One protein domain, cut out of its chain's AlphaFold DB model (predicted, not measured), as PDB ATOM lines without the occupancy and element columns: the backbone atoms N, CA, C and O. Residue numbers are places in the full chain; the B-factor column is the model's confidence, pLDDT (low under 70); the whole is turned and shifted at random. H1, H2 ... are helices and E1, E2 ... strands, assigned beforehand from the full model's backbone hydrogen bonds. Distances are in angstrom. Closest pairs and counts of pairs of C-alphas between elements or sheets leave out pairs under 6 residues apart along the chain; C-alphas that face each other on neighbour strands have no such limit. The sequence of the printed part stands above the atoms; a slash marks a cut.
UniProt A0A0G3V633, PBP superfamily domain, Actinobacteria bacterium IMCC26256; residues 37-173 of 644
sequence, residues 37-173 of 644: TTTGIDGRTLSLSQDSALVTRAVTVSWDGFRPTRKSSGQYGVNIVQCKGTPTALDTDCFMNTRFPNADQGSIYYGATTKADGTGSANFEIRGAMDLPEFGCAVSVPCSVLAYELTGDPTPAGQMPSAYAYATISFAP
ATOM      1  N   THR A  37      -1.550 -52.345 -33.463       54.19
ATOM      2  CA  THR A  37      -1.782 -52.327 -32.016       54.19
ATOM      3  C   THR A  37      -0.586 -52.971 -31.340       54.19
ATOM      4  O   THR A  37      -0.213 -54.100 -31.658       54.19
ATOM      5  N   THR A  38       0.013 -52.261 -30.400       64.00
ATOM      6  CA  THR A  38       1.179 -52.733 -29.648       64.00
ATOM      7  C   THR A  38       0.819 -52.935 -28.183       64.00
ATOM      8  O   THR A  38      -0.075 -52.280 -27.638       64.00
ATOM      9  N   THR A  39       1.468 -53.919 -27.560       61.03
ATOM     10  CA  THR A  39       1.164 -54.369 -26.200       61.03
ATOM     11  C   THR A  39       1.972 -53.555 -25.194       61.03
ATOM     12  O   THR A  39       3.197 -53.635 -25.161       61.03
ATOM     13  N   GLY A  40       1.284 -52.761 -24.378       68.62
ATOM     14  CA  GLY A  40       1.835 -52.151 -23.173       68.62
ATOM     15  C   GLY A  40       1.754 -53.088 -21.970       68.62
ATOM     16  O   GLY A  40       1.334 -54.242 -22.064       68.62
ATOM     17  N   ILE A  41       2.150 -52.579 -20.807       75.69
ATOM     18  CA  ILE A  41       2.089 -53.336 -19.554       75.69
ATOM     19  C   ILE A  41       0.680 -53.308 -18.942       75.69
ATOM     20  O   ILE A  41      -0.085 -52.356 -19.116       75.69
ATOM     21  N   ASP A  42       0.338 -54.373 -18.216       80.31
ATOM     22  CA  ASP A  42      -0.957 -54.584 -17.550       80.31
ATOM     23  C   ASP A  42      -2.184 -54.454 -18.472       80.31
ATOM     24  O   ASP A  42      -3.226 -53.940 -18.074       80.31
ATOM     25  N   GLY A  43      -2.068 -54.909 -19.724       83.88
ATOM     26  CA  GLY A  43      -3.182 -54.903 -20.681       83.88
ATOM     27  C   GLY A  43      -3.447 -53.552 -21.350       83.88
ATOM     28  O   GLY A  43      -4.431 -53.427 -22.076       83.88
ATOM     29  N   ARG A  44      -2.574 -52.556 -21.150       92.94
ATOM     30  CA  ARG A  44      -2.622 -51.288 -21.889       92.94
ATOM     31  C   ARG A  44      -2.244 -51.490 -23.346       92.94
ATOM     32  O   ARG A  44      -1.358 -52.282 -23.659       92.94
ATOM     33  N   THR A  45      -2.863 -50.725 -24.234       94.06
ATOM     34  CA  THR A  45      -2.523 -50.744 -25.660       94.06
ATOM     35  C   THR A  45      -2.375 -49.341 -26.219       94.06
ATOM     36  O   THR A  45      -2.941 -48.378 -25.694       94.06
ATOM     37  N   LEU A  46      -1.584 -49.243 -27.286       95.12
ATOM     38  CA  LEU A  46      -1.401 -48.030 -28.069       95.12
ATOM     39  C   LEU A  46      -1.593 -48.347 -29.553       95.12
ATOM     40  O   LEU A  46      -1.138 -49.384 -30.043       95.12
ATOM     41  N   SER A  47      -2.253 -47.437 -30.260       94.31
ATOM     42  CA  SER A  47      -2.430 -47.465 -31.710       94.31
ATOM     43  C   SER A  47      -2.213 -46.073 -32.294       94.31
ATOM     44  O   SER A  47      -2.438 -45.054 -31.632       94.31
ATOM     45  N   LEU A  48      -1.758 -46.035 -33.542       94.62
ATOM     46  CA  LEU A  48      -1.481 -44.812 -34.284       94.62
ATOM     47  C   LEU A  48      -2.341 -44.790 -35.546       94.62
ATOM     48  O   LEU A  48      -2.549 -45.827 -36.175       94.62
ATOM     49  N   SER A  49      -2.796 -43.606 -35.958       93.06
ATOM     50  CA  SER A  49      -3.459 -43.436 -37.260       93.06
ATOM     51  C   SER A  49      -2.536 -43.747 -38.445       93.06
ATOM     52  O   SER A  49      -3.017 -43.971 -39.550       93.06
ATOM     53  N   GLN A  50      -1.219 -43.714 -38.221       90.62
ATOM     54  CA  GLN A  50      -0.179 -44.160 -39.139       90.62
ATOM     55  C   GLN A  50       1.090 -44.475 -38.337       90.62
ATOM     56  O   GLN A  50       1.484 -43.695 -37.471       90.62
ATOM     57  N   ASP A  51       1.738 -45.594 -38.640       91.81
ATOM     58  CA  ASP A  51       2.939 -46.098 -37.958       91.81
ATOM     59  C   ASP A  51       4.105 -46.394 -38.919       91.81
ATOM     60  O   ASP A  51       5.199 -46.775 -38.507       91.81
ATOM     61  N   SER A  52       3.888 -46.227 -40.218       91.88
ATOM     62  CA  SER A  52       4.831 -46.612 -41.261       91.88
ATOM     63  C   SER A  52       4.828 -45.625 -42.413       91.88
ATOM     64  O   SER A  52       3.860 -44.884 -42.607       91.88
ATOM     65  N   ALA A  53       5.941 -45.587 -43.153       89.19
ATOM     66  CA  ALA A  53       6.186 -44.600 -44.204       89.19
ATOM     67  C   ALA A  53       5.941 -43.156 -43.716       89.19
ATOM     68  O   ALA A  53       5.365 -42.323 -44.419       89.19
ATOM     69  N   LEU A  54       6.327 -42.873 -42.469       91.50
ATOM     70  CA  LEU A  54       6.132 -41.566 -41.861       91.50
ATOM     71  C   LEU A  54       7.115 -40.546 -42.437       91.50
ATOM     72  O   LEU A  54       8.288 -40.828 -42.664       91.50
ATOM     73  N   VAL A  55       6.615 -39.333 -42.609       89.19
ATOM     74  CA  VAL A  55       7.404 -38.101 -42.687       89.19
ATOM     75  C   VAL A  55       7.118 -37.299 -41.420       89.19
ATOM     76  O   VAL A  55       6.281 -37.707 -40.611       89.19
ATOM     77  N   THR A  56       7.753 -36.144 -41.237       89.56
ATOM     78  CA  THR A  56       7.346 -35.242 -40.154       89.56
ATOM     79  C   THR A  56       5.898 -34.806 -40.338       89.56
ATOM     80  O   THR A  56       5.552 -34.183 -41.345       89.56
ATOM     81  N   ARG A  57       5.043 -35.184 -39.384       91.38
ATOM     82  CA  ARG A  57       3.591 -34.999 -39.462       91.38
ATOM     83  C   ARG A  57       2.910 -35.171 -38.109       91.38
ATOM     84  O   ARG A  57       3.449 -35.810 -37.211       91.38
ATOM     85  N   ALA A  58       1.672 -34.708 -38.006       92.25
ATOM     86  CA  ALA A  58       0.777 -35.106 -36.933       92.25
ATOM     87  C   ALA A  58       0.154 -36.485 -37.204       92.25
ATOM     88  O   ALA A  58      -0.235 -36.801 -38.334       92.25
ATOM     89  N   VAL A  59       0.021 -37.280 -36.144       93.19
ATOM     90  CA  VAL A  59      -0.753 -38.526 -36.105       93.19
ATOM     91  C   VAL A  59      -1.714 -38.502 -34.924       93.19
ATOM     92  O   VAL A  59      -1.448 -37.861 -33.906       93.19
ATOM     93  N   THR A  60      -2.820 -39.230 -35.027       93.75
ATOM     94  CA  THR A  60      -3.681 -39.483 -33.872       93.75
ATOM     95  C   THR A  60      -3.156 -40.699 -33.122       93.75
ATOM     96  O   THR A  60      -3.113 -41.805 -33.661       93.75
ATOM     97  N   VAL A  61      -2.775 -40.486 -31.868       95.62
ATOM     98  CA  VAL A  61      -2.369 -41.523 -30.920       95.62
ATOM     99  C   VAL A  61      -3.588 -41.897 -30.100       95.62
ATOM    100  O   VAL A  61      -4.181 -41.019 -29.475       95.62
ATOM    101  N   SER A  62      -3.968 -43.173 -30.102       96.44
ATOM    102  CA  SER A  62      -5.119 -43.683 -29.351       96.44
ATOM    103  C   SER A  62      -4.694 -44.800 -28.410       96.44
ATOM    104  O   SER A  62      -3.929 -45.682 -28.800       96.44
ATOM    105  N   TRP A  63      -5.202 -44.774 -27.183       96.19
ATOM    106  CA  TRP A  63      -4.874 -45.748 -26.146       96.19
ATOM    107  C   TRP A  63      -6.119 -46.370 -25.524       96.19
ATOM    108  O   TRP A  63      -7.199 -45.773 -25.541       96.19
ATOM    109  N   ASP A  64      -5.933 -47.558 -24.950       95.56
ATOM    110  CA  ASP A  64      -6.941 -48.308 -24.198       95.56
ATOM    111  C   ASP A  64      -6.306 -49.020 -22.990       95.56
ATOM    112  O   ASP A  64      -5.102 -49.296 -22.974       95.56
ATOM    113  N   GLY A  65      -7.112 -49.296 -21.963       94.06
ATOM    114  CA  GLY A  65      -6.689 -49.925 -20.710       94.06
ATOM    115  C   GLY A  65      -6.008 -48.975 -19.717       94.06
ATOM    116  O   GLY A  65      -5.440 -49.425 -18.720       94.06
ATOM    117  N   PHE A  66      -6.039 -47.662 -19.964       95.31
ATOM    118  CA  PHE A  66      -5.447 -46.661 -19.071       95.31
ATOM    119  C   PHE A  66      -6.422 -46.266 -17.955       95.31
ATOM    120  O   PHE A  66      -7.639 -46.395 -18.071       95.31
ATOM    121  N   ARG A  67      -5.900 -45.747 -16.841       95.06
ATOM    122  CA  ARG A  67      -6.738 -45.239 -15.747       95.06
ATOM    123  C   ARG A  67      -7.467 -43.955 -16.172       95.06
ATOM    124  O   ARG A  67      -6.824 -43.056 -16.715       95.06
ATOM    125  N   PRO A  68      -8.772 -43.814 -15.866       96.25
ATOM    126  CA  PRO A  68      -9.502 -42.578 -16.117       96.25
ATOM    127  C   PRO A  68      -8.832 -41.375 -15.451       96.25
ATOM    128  O   PRO A  68      -8.486 -41.421 -14.264       96.25
ATOM    129  N   THR A  69      -8.690 -40.282 -16.197       95.06
ATOM    130  CA  THR A  69      -8.048 -39.071 -15.683       95.06
ATOM    131  C   THR A  69      -8.903 -38.438 -14.585       95.06
ATOM    132  O   THR A  69     -10.099 -38.176 -14.750       95.06
ATOM    133  N   ARG A  70      -8.286 -38.155 -13.436       92.81
ATOM    134  CA  ARG A  70      -8.945 -37.492 -12.308       92.81
ATOM    135  C   ARG A  70      -9.067 -36.000 -12.586       92.81
ATOM    136  O   ARG A  70      -8.097 -35.262 -12.461       92.81
ATOM    137  N   LYS A  71     -10.281 -35.536 -12.886       84.31
ATOM    138  CA  LYS A  71     -10.554 -34.122 -13.212       84.31
ATOM    139  C   LYS A  71     -10.080 -33.120 -12.151       84.31
ATOM    140  O   LYS A  71      -9.731 -32.004 -12.503       84.31
ATOM    141  N   SER A  72     -10.078 -33.497 -10.871       85.44
ATOM    142  CA  SER A  72      -9.685 -32.607  -9.770       85.44
ATOM    143  C   SER A  72      -8.175 -32.409  -9.629       85.44
ATOM    144  O   SER A  72      -7.763 -31.417  -9.039       85.44
ATOM    145  N   SER A  73      -7.355 -33.341 -10.126       85.62
ATOM    146  CA  SER A  73      -5.897 -33.318  -9.934       85.62
ATOM    147  C   SER A  73      -5.083 -33.489 -11.216       85.62
ATOM    148  O   SER A  73      -3.865 -33.368 -11.165       85.62
ATOM    149  N   GLY A  74      -5.709 -33.831 -12.346       86.06
ATOM    150  CA  GLY A  74      -5.015 -34.225 -13.579       86.06
ATOM    151  C   GLY A  74      -4.285 -35.572 -13.481       86.06
ATOM    152  O   GLY A  74      -3.663 -36.010 -14.446       86.06
ATOM    153  N   GLN A  75      -4.364 -36.257 -12.333       90.75
ATOM    154  CA  GLN A  75      -3.721 -37.551 -12.125       90.75
ATOM    155  C   GLN A  75      -4.287 -38.585 -13.104       90.75
ATOM    156  O   GLN A  75      -5.489 -38.605 -13.376       90.75
ATOM    157  N   TYR A  76      -3.410 -39.440 -13.619       93.62
ATOM    158  CA  TYR A  76      -3.669 -40.370 -14.718       93.62
ATOM    159  C   TYR A  76      -4.018 -39.688 -16.048       93.62
ATOM    160  O   TYR A  76      -4.597 -40.309 -16.937       93.62
ATOM    161  N   GLY A  77      -3.675 -38.408 -16.212       93.94
ATOM    162  CA  GLY A  77      -3.484 -37.848 -17.547       93.94
ATOM    163  C   GLY A  77      -2.376 -38.613 -18.274       93.94
ATOM    164  O   GLY A  77      -1.461 -39.137 -17.634       93.94
ATOM    165  N   VAL A  78      -2.470 -38.704 -19.593       95.94
ATOM    166  CA  VAL A  78      -1.521 -39.453 -20.421       95.94
ATOM    167  C   VAL A  78      -0.536 -38.497 -21.069       95.94
ATOM    168  O   VAL A  78      -0.922 -37.588 -21.802       95.94
ATOM    169  N   ASN A  79       0.746 -38.709 -20.802       95.25
ATOM    170  CA  ASN A  79       1.816 -38.064 -21.543       95.25
ATOM    171  C   ASN A  79       2.169 -38.906 -22.763       95.25
ATOM    172  O   ASN A  79       2.179 -40.133 -22.676       95.25
ATOM    173  N   ILE A  80       2.483 -38.245 -23.872       96.00
ATOM    174  CA  ILE A  80       2.862 -38.887 -25.134       96.00
ATOM    175  C   ILE A  80       4.199 -38.309 -25.573       96.00
ATOM    176  O   ILE A  80       4.365 -37.093 -25.549       96.00
ATOM    177  N   VAL A  81       5.154 -39.153 -25.951       94.50
ATOM    178  CA  VAL A  81       6.512 -38.728 -26.311       94.50
ATOM    179  C   VAL A  81       7.097 -39.620 -27.405       94.50
ATOM    180  O   VAL A  81       6.760 -40.800 -27.496       94.50
ATOM    181  N   GLN A  82       7.973 -39.061 -28.242       93.69
ATOM    182  CA  GLN A  82       8.726 -39.820 -29.238       93.69
ATOM    183  C   GLN A  82      10.041 -40.328 -28.630       93.69
ATOM    184  O   GLN A  82      10.730 -39.587 -27.921       93.69
ATOM    185  N   CYS A  83      10.393 -41.579 -28.928       92.88
ATOM    186  CA  CYS A  83      11.572 -42.256 -28.394       92.88
ATOM    187  C   CYS A  83      12.406 -42.944 -29.491       92.88
ATOM    188  O   CYS A  83      11.896 -43.275 -30.567       92.88
ATOM    189  N   LYS A  84      13.690 -43.195 -29.203       90.19
ATOM    190  CA  LYS A  84      14.588 -44.015 -30.034       90.19
ATOM    191  C   LYS A  84      14.227 -45.489 -29.904       90.19
ATOM    192  O   LYS A  84      14.045 -45.984 -28.796       90.19
ATOM    193  N   GLY A  85      14.193 -46.203 -31.031       89.19
ATOM    194  CA  GLY A  85      14.007 -47.652 -31.067       89.19
ATOM    195  C   GLY A  85      12.847 -48.147 -30.202       89.19
ATOM    196  O   GLY A  85      11.775 -47.541 -30.149       89.19
ATOM    197  N   THR A  86      13.083 -49.272 -29.527       90.44
ATOM    198  CA  THR A  86      12.223 -49.760 -28.442       90.44
ATOM    199  C   THR A  86      12.711 -49.153 -27.124       90.44
ATOM    200  O   THR A  86      13.851 -49.432 -26.750       90.44
ATOM    201  N   PRO A  87      11.894 -48.345 -26.427       91.69
ATOM    202  CA  PRO A  87      12.356 -47.577 -25.283       91.69
ATOM    203  C   PRO A  87      12.532 -48.489 -24.066       91.69
ATOM    204  O   PRO A  87      11.669 -49.310 -23.751       91.69
ATOM    205  N   THR A  88      13.653 -48.322 -23.375       93.19
ATOM    206  CA  THR A  88      14.022 -49.043 -22.148       93.19
ATOM    207  C   THR A  88      14.152 -48.117 -20.941       93.19
ATOM    208  O   THR A  88      14.027 -48.577 -19.804       93.19
ATOM    209  N   ALA A  89      14.349 -46.819 -21.176       94.06
ATOM    210  CA  ALA A  89      14.434 -45.799 -20.144       94.06
ATOM    211  C   ALA A  89      13.892 -44.449 -20.638       94.06
ATOM    212  O   ALA A  89      14.297 -43.938 -21.680       94.06
ATOM    213  N   LEU A  90      12.993 -43.838 -19.861       93.25
ATOM    214  CA  LEU A  90      12.299 -42.606 -20.254       93.25
ATOM    215  C   LEU A  90      13.246 -41.413 -20.454       93.25
ATOM    216  O   LEU A  90      13.048 -40.605 -21.353       93.25
ATOM    217  N   ASP A  91      14.249 -41.284 -19.591       90.81
ATOM    218  CA  ASP A  91      15.151 -40.133 -19.510       90.81
ATOM    219  C   ASP A  91      16.283 -40.146 -20.545       90.81
ATOM    220  O   ASP A  91      16.889 -39.107 -20.798       90.81
ATOM    221  N   THR A  92      16.567 -41.303 -21.141       90.00
ATOM    222  CA  THR A  92      17.664 -41.480 -22.108       90.00
ATOM    223  C   THR A  92      17.170 -41.801 -23.513       90.00
ATOM    224  O   THR A  92      17.803 -41.378 -24.482       90.00
ATOM    225  N   ASP A  93      16.022 -42.474 -23.640       91.62
ATOM    226  CA  ASP A  93      15.488 -42.875 -24.940       91.62
ATOM    227  C   ASP A  93      14.464 -41.882 -25.511       91.62
ATOM    228  O   ASP A  93      14.193 -41.947 -26.709       91.62
ATOM    229  N   CYS A  94      13.893 -40.971 -24.708       91.31
ATOM    230  CA  CYS A  94      12.754 -40.123 -25.096       91.31
ATOM    231  C   CYS A  94      12.993 -38.623 -24.838       91.31
ATOM    232  O   CYS A  94      13.685 -38.238 -23.898       91.31
ATOM    233  N   PHE A  95      12.374 -37.742 -25.640       83.50
ATOM    234  CA  PHE A  95      12.553 -36.287 -25.502       83.50
ATOM    235  C   PHE A  95      11.433 -35.612 -24.721       83.50
ATOM    236  O   PHE A  95      10.388 -35.234 -25.255       83.50
ATOM    237  N   MET A  96      11.716 -35.393 -23.444       86.12
ATOM    238  CA  MET A  96      10.756 -34.948 -22.433       86.12
ATOM    239  C   MET A  96      10.495 -33.432 -22.415       86.12
ATOM    240  O   MET A  96       9.725 -32.940 -21.589       86.12
ATOM    241  N   ASN A  97      11.115 -32.673 -23.321       85.06
ATOM    242  CA  ASN A  97      10.884 -31.235 -23.459       85.06
ATOM    243  C   ASN A  97       9.598 -30.962 -24.251       85.06
ATOM    244  O   ASN A  97       9.306 -31.662 -25.221       85.06
ATOM    245  N   THR A  98       8.839 -29.924 -23.882       83.94
ATOM    246  CA  THR A  98       7.715 -29.430 -24.702       83.94
ATOM    247  C   THR A  98       8.230 -28.796 -25.983       83.94
ATOM    248  O   THR A  98       9.256 -28.110 -25.955       83.94
ATOM    249  N   ARG A  99       7.499 -28.962 -27.097       83.00
ATOM    250  CA  ARG A  99       7.881 -28.359 -28.386       83.00
ATOM    251  C   ARG A  99       8.033 -26.845 -28.311       83.00
ATOM    252  O   ARG A  99       8.961 -26.298 -28.886       83.00
ATOM    253  N   PHE A 100       7.153 -26.173 -27.579       81.25
ATOM    254  CA  PHE A 100       7.294 -24.754 -27.281       81.25
ATOM    255  C   PHE A 100       7.613 -24.570 -25.792       81.25
ATOM    256  O   PHE A 100       6.932 -25.175 -24.957       81.25
ATOM    257  N   PRO A 101       8.656 -23.796 -25.438       75.88
ATOM    258  CA  PRO A 101       9.536 -23.002 -26.312       75.88
ATOM    259  C   PRO A 101      10.686 -23.780 -26.995       75.88
ATOM    260  O   PRO A 101      11.443 -23.179 -27.752       75.88
ATOM    261  N   ASN A 102      10.860 -25.083 -26.743       75.06
ATOM    262  CA  ASN A 102      12.035 -25.847 -27.196       75.06
ATOM    263  C   ASN A 102      11.885 -26.378 -28.635       75.06
ATOM    264  O   ASN A 102      11.826 -27.589 -28.846       75.06
ATOM    265  N   ALA A 103      11.804 -25.486 -29.625       72.25
ATOM    266  CA  ALA A 103      11.400 -25.833 -30.993       72.25
ATOM    267  C   ALA A 103      12.262 -26.921 -31.662       72.25
ATOM    268  O   ALA A 103      11.745 -27.677 -32.483       72.25
ATOM    269  N   ASP A 104      13.534 -27.043 -31.301       70.25
ATOM    270  CA  ASP A 104      14.434 -28.015 -31.929       70.25
ATOM    271  C   ASP A 104      14.336 -29.390 -31.269       70.25
ATOM    272  O   ASP A 104      14.443 -30.425 -31.919       70.25
ATOM    273  N   GLN A 105      14.016 -29.408 -29.980       72.06
ATOM    274  CA  GLN A 105      14.224 -30.558 -29.115       72.06
ATOM    275  C   GLN A 105      12.916 -31.131 -28.562       72.06
ATOM    276  O   GLN A 105      12.784 -32.331 -28.377       72.06
ATOM    277  N   GLY A 106      11.882 -30.327 -28.356       77.56
ATOM    278  CA  GLY A 106      10.698 -30.785 -27.645       77.56
ATOM    279  C   GLY A 106       9.772 -31.701 -28.443       77.56
ATOM    280  O   GLY A 106       9.399 -31.381 -29.570       77.56
ATOM    281  N   SER A 107       9.365 -32.827 -27.856       83.62
ATOM    282  CA  SER A 107       8.424 -33.769 -28.478       83.62
ATOM    283  C   SER A 107       7.239 -34.136 -27.592       83.62
ATOM    284  O   SER A 107       6.281 -34.690 -28.101       83.62
ATOM    285  N   ILE A 108       7.263 -33.838 -26.290       89.81
ATOM    286  CA  ILE A 108       6.231 -34.346 -25.382       89.81
ATOM    287  C   ILE A 108       4.906 -33.578 -25.500       89.81
ATOM    288  O   ILE A 108       4.867 -32.344 -25.540       89.81
ATOM    289  N   TYR A 109       3.814 -34.334 -25.461       90.62
ATOM    290  CA  TYR A 109       2.464 -33.863 -25.182       90.62
ATOM    291  C   TYR A 109       2.104 -34.225 -23.737       90.62
ATOM    292  O   TYR A 109       2.273 -35.376 -23.330       90.62
ATOM    293  N   TYR A 110       1.584 -33.267 -22.969       89.50
ATOM    294  CA  TYR A 110       1.277 -33.459 -21.550       89.50
ATOM    295  C   TYR A 110      -0.218 -33.650 -21.280       89.50
ATOM    296  O   TYR A 110      -1.050 -32.887 -21.763       89.50
ATOM    297  N   GLY A 111      -0.537 -34.613 -20.411       88.81
ATOM    298  CA  GLY A 111      -1.821 -34.660 -19.707       88.81
ATOM    299  C   GLY A 111      -3.055 -34.878 -20.586       88.81
ATOM    300  O   GLY A 111      -4.123 -34.344 -20.284       88.81
ATOM    301  N   ALA A 112      -2.941 -35.668 -21.654       92.00
ATOM    302  CA  ALA A 112      -4.084 -36.050 -22.469       92.00
ATOM    303  C   ALA A 112      -5.138 -36.795 -21.630       92.00
ATOM    304  O   ALA A 112      -4.812 -37.556 -20.717       92.00
ATOM    305  N   THR A 113      -6.420 -36.554 -21.907       92.69
ATOM    306  CA  THR A 113      -7.513 -37.073 -21.071       92.69
ATOM    307  C   THR A 113      -7.882 -38.507 -21.443       92.69
ATOM    308  O   THR A 113      -8.279 -38.776 -22.575       92.69
ATOM    309  N   THR A 114      -7.854 -39.398 -20.455       95.19
ATOM    310  CA  THR A 114      -8.422 -40.751 -20.517       95.19
ATOM    311  C   THR A 114      -9.858 -40.735 -19.997       95.19
ATOM    312  O   THR A 114     -10.139 -40.224 -18.906       95.19
ATOM    313  N   LYS A 115     -10.777 -41.300 -20.779       94.75
ATOM    314  CA  LYS A 115     -12.203 -41.425 -20.464       94.75
ATOM    315  C   LYS A 115     -12.449 -42.469 -19.370       94.75
ATOM    316  O   LYS A 115     -11.558 -43.200 -18.951       94.75
ATOM    317  N   ALA A 116     -13.697 -42.538 -18.905       94.94
ATOM    318  CA  ALA A 116     -14.119 -43.477 -17.864       94.94
ATOM    319  C   ALA A 116     -13.991 -44.957 -18.271       94.94
ATOM    320  O   ALA A 116     -13.853 -45.805 -17.396       94.94
ATOM    321  N   ASP A 117     -14.033 -45.253 -19.572       95.31
ATOM    322  CA  ASP A 117     -13.849 -46.597 -20.131       95.31
ATOM    323  C   ASP A 117     -12.371 -46.992 -20.302       95.31
ATOM    324  O   ASP A 117     -12.092 -48.109 -20.716       95.31
ATOM    325  N   GLY A 118     -11.432 -46.105 -19.959       93.81
ATOM    326  CA  GLY A 118      -9.994 -46.337 -20.090       93.81
ATOM    327  C   GLY A 118      -9.408 -45.992 -21.459       93.81
ATOM    328  O   GLY A 118      -8.195 -46.119 -21.647       93.81
ATOM    329  N   THR A 119     -10.234 -45.486 -22.380       96.56
ATOM    330  CA  THR A 119      -9.800 -45.062 -23.715       96.56
ATOM    331  C   THR A 119      -9.455 -43.578 -23.774       96.56
ATOM    332  O   THR A 119      -9.993 -42.750 -23.032       96.56
ATOM    333  N   GLY A 120      -8.598 -43.194 -24.713       94.94
ATOM    334  CA  GLY A 120      -8.352 -41.792 -25.029       94.94
ATOM    335  C   GLY A 120      -7.597 -41.619 -26.338       94.94
ATOM    336  O   GLY A 120      -7.164 -42.592 -26.953       94.94
ATOM    337  N   SER A 121      -7.495 -40.373 -26.791       94.56
ATOM    338  CA  SER A 121      -6.762 -40.034 -28.007       94.56
ATOM    339  C   SER A 121      -6.228 -38.607 -27.969       94.56
ATOM    340  O   SER A 121      -6.887 -37.719 -27.423       94.56
ATOM    341  N   ALA A 122      -5.094 -38.366 -28.618       92.12
ATOM    342  CA  ALA A 122      -4.561 -37.028 -28.854       92.12
ATOM    343  C   ALA A 122      -3.820 -36.961 -30.194       92.12
ATOM    344  O   ALA A 122      -3.289 -37.964 -30.670       92.12
ATOM    345  N   ASN A 123      -3.772 -35.769 -30.790       90.69
ATOM    346  CA  ASN A 123      -2.917 -35.519 -31.945       90.69
ATOM    347  C   ASN A 123      -1.495 -35.223 -31.468       90.69
ATOM    348  O   ASN A 123      -1.295 -34.425 -30.552       90.69
ATOM    349  N   PHE A 124      -0.525 -35.870 -32.099       92.50
ATOM    350  CA  PHE A 124       0.877 -35.848 -31.713       92.50
ATOM    351  C   PHE A 124       1.750 -35.647 -32.949       92.50
ATOM    352  O   PHE A 124       1.554 -36.325 -33.955       92.50
ATOM    353  N   GLU A 125       2.701 -34.718 -32.889       92.62
ATOM    354  CA  GLU A 125       3.659 -34.498 -33.972       92.62
ATOM    355  C   GLU A 125       4.795 -35.523 -33.883       92.62
ATOM    356  O   GLU A 125       5.589 -35.505 -32.944       92.62
ATOM    357  N   ILE A 126       4.898 -36.383 -34.892       92.44
ATOM    358  CA  ILE A 126       6.062 -37.234 -35.124       92.44
ATOM    359  C   ILE A 126       7.048 -36.476 -36.010       92.44
ATOM    360  O   ILE A 126       6.650 -35.862 -37.003       92.44
ATOM    361  N   ARG A 127       8.341 -36.557 -35.686       91.69
ATOM    362  CA  ARG A 127       9.423 -35.922 -36.451       91.69
ATOM    363  C   ARG A 127      10.485 -36.921 -36.881       91.69
ATOM    364  O   ARG A 127      10.976 -37.694 -36.061       91.69
ATOM    365  N   GLY A 128      10.854 -36.870 -38.158       91.56
ATOM    366  CA  GLY A 128      11.978 -37.634 -38.700       91.56
ATOM    367  C   GLY A 128      13.322 -36.939 -38.477       91.56
ATOM    368  O   GLY A 128      13.385 -35.819 -37.970       91.56
ATOM    369  N   ALA A 129      14.404 -37.584 -38.910       90.50
ATOM    370  CA  ALA A 129      15.779 -37.113 -38.754       90.50
ATOM    371  C   ALA A 129      16.043 -35.739 -39.391       90.50
ATOM    372  O   ALA A 129      16.871 -34.995 -38.877       90.50
ATOM    373  N   MET A 130      15.313 -35.368 -40.450       87.06
ATOM    374  CA  MET A 130      15.382 -34.024 -41.043       87.06
ATOM    375  C   MET A 130      15.014 -32.915 -40.048       87.06
ATOM    376  O   MET A 130      15.610 -31.844 -40.061       87.06
ATOM    377  N   ASP A 131      14.044 -33.178 -39.169       86.56
ATOM    378  CA  ASP A 131      13.444 -32.173 -38.281       86.56
ATOM    379  C   ASP A 131      13.771 -32.390 -36.807       86.56
ATOM    380  O   ASP A 131      13.449 -31.553 -35.956       86.56
ATOM    381  N   LEU A 132      14.368 -33.539 -36.503       85.56
ATOM    382  CA  LEU A 132      14.867 -33.910 -35.195       85.56
ATOM    383  C   LEU A 132      16.144 -34.775 -35.343       85.56
ATOM    384  O   LEU A 132      16.122 -35.976 -35.050       85.56
ATOM    385  N   PRO A 133      17.274 -34.182 -35.793       84.50
ATOM    386  CA  PRO A 133      18.500 -34.925 -36.116       84.50
ATOM    387  C   PRO A 133      19.092 -35.700 -34.938       84.50
ATOM    388  O   PRO A 133      19.689 -36.755 -35.123       84.50
ATOM    389  N   GLU A 134      18.888 -35.217 -33.712       80.69
ATOM    390  CA  GLU A 134      19.395 -35.845 -32.488       80.69
ATOM    391  C   GLU A 134      18.862 -37.272 -32.271       80.69
ATOM    392  O   GLU A 134      19.532 -38.118 -31.664       80.69
ATOM    393  N   PHE A 135      17.669 -37.568 -32.800       75.06
ATOM    394  CA  PHE A 135      17.113 -38.917 -32.781       75.06
ATOM    395  C   PHE A 135      17.561 -39.785 -33.937       75.06
ATOM    396  O   PHE A 135      17.610 -41.006 -33.790       75.06
ATOM    397  N   GLY A 136      17.846 -39.157 -35.075       86.06
ATOM    398  CA  GLY A 136      18.157 -39.861 -36.304       86.06
ATOM    399  C   GLY A 136      17.036 -40.790 -36.767       86.06
ATOM    400  O   GLY A 136      17.341 -41.706 -37.511       86.06
ATOM    401  N   CYS A 137      15.777 -40.592 -36.333       90.19
ATOM    402  CA  CYS A 137      14.641 -41.419 -36.754       90.19
ATOM    403  C   CYS A 137      14.492 -41.359 -38.278       90.19
ATOM    404  O   CYS A 137      14.098 -40.333 -38.830       90.19
ATOM    405  N   ALA A 138      14.842 -42.448 -38.944       91.69
ATOM    406  CA  ALA A 138      15.056 -42.496 -40.384       91.69
ATOM    407  C   ALA A 138      14.696 -43.898 -40.896       91.69
ATOM    408  O   ALA A 138      14.330 -44.768 -40.101       91.69
ATOM    409  N   VAL A 139      14.810 -44.167 -42.197       91.56
ATOM    410  CA  VAL A 139      14.471 -45.491 -42.760       91.56
ATOM    411  C   VAL A 139      15.282 -46.604 -42.092       91.56
ATOM    412  O   VAL A 139      14.779 -47.698 -41.844       91.56
ATOM    413  N   SER A 140      16.544 -46.313 -41.773       88.69
ATOM    414  CA  SER A 140      17.481 -47.256 -41.153       88.69
ATOM    415  C   SER A 140      17.438 -47.280 -39.621       88.69
ATOM    416  O   SER A 140      18.029 -48.173 -39.011       88.69
ATOM    417  N   VAL A 141      16.743 -46.332 -38.986       88.81
ATOM    418  CA  VAL A 141      16.733 -46.152 -37.528       88.81
ATOM    419  C   VAL A 141      15.283 -46.165 -37.035       88.81
ATOM    420  O   VAL A 141      14.595 -45.142 -37.126       88.81
ATOM    421  N   PRO A 142      14.792 -47.304 -36.505       84.94
ATOM    422  CA  PRO A 142      13.430 -47.392 -36.001       84.94
ATOM    423  C   PRO A 142      13.253 -46.513 -34.762       84.94
ATOM    424  O   PRO A 142      14.173 -46.347 -33.955       84.94
ATOM    425  N   CYS A 143      12.042 -46.002 -34.580       93.44
ATOM    426  CA  CYS A 143      11.660 -45.202 -33.419       93.44
ATOM    427  C   CYS A 143      10.340 -45.703 -32.832       93.44
ATOM    428  O   CYS A 143       9.750 -46.667 -33.324       93.44
ATOM    429  N   SER A 144       9.874 -45.068 -31.763       94.12
ATOM    430  CA  SER A 144       8.584 -45.382 -31.152       94.12
ATOM    431  C   SER A 144       7.872 -44.141 -30.629       94.12
ATOM    432  O   SER A 144       8.481 -43.098 -30.388       94.12
ATOM    433  N   VAL A 145       6.559 -44.268 -30.450       95.25
ATOM    434  CA  VAL A 145       5.734 -43.350 -29.666       95.25
ATOM    435  C   VAL A 145       5.385 -44.050 -28.361       95.25
ATOM    436  O   VAL A 145       4.830 -45.146 -28.380       95.25
ATOM    437  N   LEU A 146       5.701 -43.419 -27.237       95.31
ATOM    438  CA  LEU A 146       5.405 -43.889 -25.889       95.31
ATOM    439  C   LEU A 146       4.253 -43.075 -25.302       95.31
ATOM    440  O   LEU A 146       4.293 -41.847 -25.325       95.31
ATOM    441  N   ALA A 147       3.270 -43.753 -24.714       95.94
ATOM    442  CA  ALA A 147       2.212 -43.156 -23.911       95.94
ATOM    443  C   ALA A 147       2.270 -43.694 -22.476       95.94
ATOM    444  O   ALA A 147       2.334 -44.908 -22.270       95.94
ATOM    445  N   TYR A 148       2.239 -42.813 -21.476       95.00
ATOM    446  CA  TYR A 148       2.339 -43.214 -20.070       95.00
ATOM    447  C   TYR A 148       1.519 -42.328 -19.126       95.00
ATOM    448  O   TYR A 148       1.249 -41.162 -19.408       95.00
ATOM    449  N   GLU A 149       1.103 -42.895 -17.993       94.25
ATOM    450  CA  GLU A 149       0.233 -42.215 -17.029       94.25
ATOM    451  C   GLU A 149       1.003 -41.302 -16.067       94.25
ATOM    452  O   GLU A 149       2.019 -41.678 -15.484       94.25
ATOM    453  N   LEU A 150       0.436 -40.128 -15.796       91.12
ATOM    454  CA  LEU A 150       0.860 -39.233 -14.725       91.12
ATOM    455  C   LEU A 150       0.410 -39.777 -13.362       91.12
ATOM    456  O   LEU A 150      -0.719 -39.549 -12.925       91.12
ATOM    457  N   THR A 151       1.281 -40.504 -12.667       86.31
ATOM    458  CA  THR A 151       0.963 -41.091 -11.352       86.31
ATOM    459  C   THR A 151       1.198 -40.134 -10.183       86.31
ATOM    460  O   THR A 151       0.576 -40.308  -9.135       86.31
ATOM    461  N   GLY A 152       2.020 -39.099 -10.379       79.06
ATOM    462  CA  GLY A 152       2.478 -38.174  -9.335       79.06
ATOM    463  C   GLY A 152       3.847 -38.540  -8.754       79.06
ATOM    464  O   GLY A 152       4.487 -37.681  -8.155       79.06
ATOM    465  N   ASP A 153       4.321 -39.763  -9.001       83.81
ATOM    466  CA  ASP A 153       5.670 -40.201  -8.646       83.81
ATOM    467  C   ASP A 153       6.612 -40.023  -9.849       83.81
ATOM    468  O   ASP A 153       6.235 -40.369 -10.976       83.81
ATOM    469  N   PRO A 154       7.835 -39.494  -9.656       85.50
ATOM    470  CA  PRO A 154       8.801 -39.394 -10.740       85.50
ATOM    471  C   PRO A 154       9.230 -40.791 -11.202       85.50
ATOM    472  O   PRO A 154       9.415 -41.702 -10.395       85.50
ATOM    473  N   THR A 155       9.429 -40.951 -12.512       90.56
ATOM    474  CA  THR A 155      10.045 -42.171 -13.053       90.56
ATOM    475  C   THR A 155      11.518 -42.203 -12.628       90.56
ATOM    476  O   THR A 155      12.209 -41.205 -12.845       90.56
ATOM    477  N   PRO A 156      12.012 -43.288 -11.999       93.19
ATOM    478  CA  PRO A 156      13.421 -43.391 -11.636       93.19
ATOM    479  C   PRO A 156      14.333 -43.294 -12.864       93.19
ATOM    480  O   PRO A 156      13.971 -43.753 -13.946       93.19
ATOM    481  N   ALA A 157      15.531 -42.735 -12.680       93.00
ATOM    482  CA  ALA A 157      16.517 -42.622 -13.753       93.00
ATOM    483  C   ALA A 157      16.865 -44.000 -14.341       93.00
ATOM    484  O   ALA A 157      17.035 -44.971 -13.595       93.00
ATOM    485  N   GLY A 158      16.971 -44.082 -15.669       94.62
ATOM    486  CA  GLY A 158      17.249 -45.333 -16.374       94.62
ATOM    487  C   GLY A 158      16.102 -46.352 -16.357       94.62
ATOM    488  O   GLY A 158      16.354 -47.537 -16.570       94.62
ATOM    489  N   GLN A 159      14.865 -45.939 -16.057       94.25
ATOM    490  CA  GLN A 159      13.698 -46.828 -16.022       94.25
ATOM    491  C   GLN A 159      12.537 -46.306 -16.871       94.25
ATOM    492  O   GLN A 159      12.456 -45.126 -17.221       94.25
ATOM    493  N   MET A 160      11.609 -47.211 -17.182       93.75
ATOM    494  CA  MET A 160      10.312 -46.875 -17.768       93.75
ATOM    495  C   MET A 160       9.291 -46.510 -16.681       93.75
ATOM    496  O   MET A 160       9.397 -46.995 -15.549       93.75
ATOM    497  N   PRO A 161       8.262 -45.708 -17.011       93.00
ATOM    498  CA  PRO A 161       7.120 -45.494 -16.129       93.00
ATOM    499  C   PRO A 161       6.467 -46.820 -15.722       93.00
ATOM    500  O   PRO A 161       6.488 -47.791 -16.469       93.00
ATOM    501  N   SER A 162       5.809 -46.862 -14.564       89.12
ATOM    502  CA  SER A 162       5.124 -48.076 -14.089       89.12
ATOM    503  C   SER A 162       3.801 -48.378 -14.801       89.12
ATOM    504  O   SER A 162       3.211 -49.424 -14.560       89.12
ATOM    505  N   ALA A 163       3.319 -47.479 -15.664       91.56
ATOM    506  CA  ALA A 163       2.097 -47.644 -16.446       91.56
ATOM    507  C   ALA A 163       2.272 -46.993 -17.824       91.56
ATOM    508  O   ALA A 163       2.141 -45.773 -17.955       91.56
ATOM    509  N   TYR A 164       2.588 -47.804 -18.838       94.12
ATOM    510  CA  TYR A 164       2.855 -47.334 -20.197       94.12
ATOM    511  C   TYR A 164       2.422 -48.326 -21.283       94.12
ATOM    512  O   TYR A 164       2.227 -49.517 -21.037       94.12
ATOM    513  N   ALA A 165       2.325 -47.810 -22.503       95.56
ATOM    514  CA  ALA A 165       2.286 -48.560 -23.750       95.56
ATOM    515  C   ALA A 165       3.113 -47.804 -24.797       95.56
ATOM    516  O   ALA A 165       3.187 -46.577 -24.747       95.56
ATOM    517  N   TYR A 166       3.741 -48.505 -25.738       94.62
ATOM    518  CA  TYR A 166       4.477 -47.866 -26.830       94.62
ATOM    519  C   TYR A 166       4.186 -48.563 -28.149       94.62
ATOM    520  O   TYR A 166       4.023 -49.777 -28.160       94.62
ATOM    521  N   ALA A 167       4.194 -47.798 -29.238       93.88
ATOM    522  CA  ALA A 167       4.046 -48.278 -30.603       93.88
ATOM    523  C   ALA A 167       5.310 -47.977 -31.407       93.88
ATOM    524  O   ALA A 167       5.822 -46.858 -31.364       93.88
ATOM    525  N   THR A 168       5.826 -48.965 -32.136       92.81
ATOM    526  CA  THR A 168       6.959 -48.767 -33.047       92.81
ATOM    527  C   THR A 168       6.522 -47.996 -34.281       92.81
ATOM    528  O   THR A 168       5.435 -48.234 -34.800       92.81
ATOM    529  N   ILE A 169       7.398 -47.128 -34.775       93.56
ATOM    530  CA  ILE A 169       7.184 -46.331 -35.978       93.56
ATOM    531  C   ILE A 169       8.345 -46.473 -36.965       93.56
ATOM    532  O   ILE A 169       9.502 -46.640 -36.567       93.56
ATOM    533  N   SER A 170       8.036 -46.374 -38.258       93.19
ATOM    534  CA  SER A 170       9.009 -46.381 -39.355       93.19
ATOM    535  C   SER A 170       8.786 -45.220 -40.323       93.19
ATOM    536  O   SER A 170       7.655 -44.784 -40.556       93.19
ATOM    537  N   PHE A 171       9.881 -44.716 -40.887       93.00
ATOM    538  CA  PHE A 171       9.888 -43.529 -41.737       93.00
ATOM    539  C   PHE A 171       9.995 -43.896 -43.217       93.00
ATOM    540  O   PHE A 171      10.560 -44.929 -43.576       93.00
ATOM    541  N   ALA A 172       9.419 -43.051 -44.068       91.88
ATOM    542  CA  ALA A 172       9.691 -43.064 -45.498       91.88
ATOM    543  C   ALA A 172      11.097 -42.493 -45.767       91.88
ATOM    544  O   ALA A 172      11.602 -41.730 -44.938       91.88
ATOM    545  N   PRO A 173      11.718 -42.819 -46.918       92.50
ATOM    546  CA  PRO A 173      12.961 -42.185 -47.346       92.50
ATOM    547  C   PRO A 173      12.888 -40.660 -47.310       92.50
ATOM    548  O   PRO A 173      11.918 -40.058 -47.771       92.50
TER     549      PRO A 173
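Overview. This is residues 37 to 173 of the 644 residues of the protein "PBP superfamily domain" of Actinobacteria bacterium IMCC26256 (UniProt A0A0G3V633). With little regular structure, the domain is a sandwich of two strand sheets face to face, E4 E3 E6 E7 and E1 E2 E5, both antiparallel, with short H1 over the larger one. The 137 printed residues, mostly strand in class with under half in named elements, run E1 E2 E3 H1 E4 E5 E6 E7. The whole is compact, radius of gyration of the C-alphas 14.0 A, spanning 42 by 27 by 25 A.

Along the chain. E1 is residues 45 to 48, from C-alpha 45 at (-2.523, -50.744, -25.660); E2 57 to 64, 22.8 A; E3 78 to 84, 19.3 A; H1 90 to 93; E4 109 to 112; E5 120 to 126; E6 143 to 149, 20.2 A; E7 164 to 169, to C-alpha 169 at (7.184, -46.331, -35.978).

Arrangement. Within hydrogen-bond range are N 80 and O 109 of E3 and E4, 2.9 A, N 83 and O 144 of E3 and E6, 2.8 A, N 145 and O 167 of hairpin E6 and E7, 2.8 A, N 47 and O 62 of hairpin E1 and E2, 2.8 A, and N 59 and O 124 of E2 and E5, 2.8 A. H1, too short for an O i to N i+4 pair, is over E3, height 8.6 A.

Size, cuts and confidence. The printed part has no cut; residues 37 to 40 are under pLDDT 70.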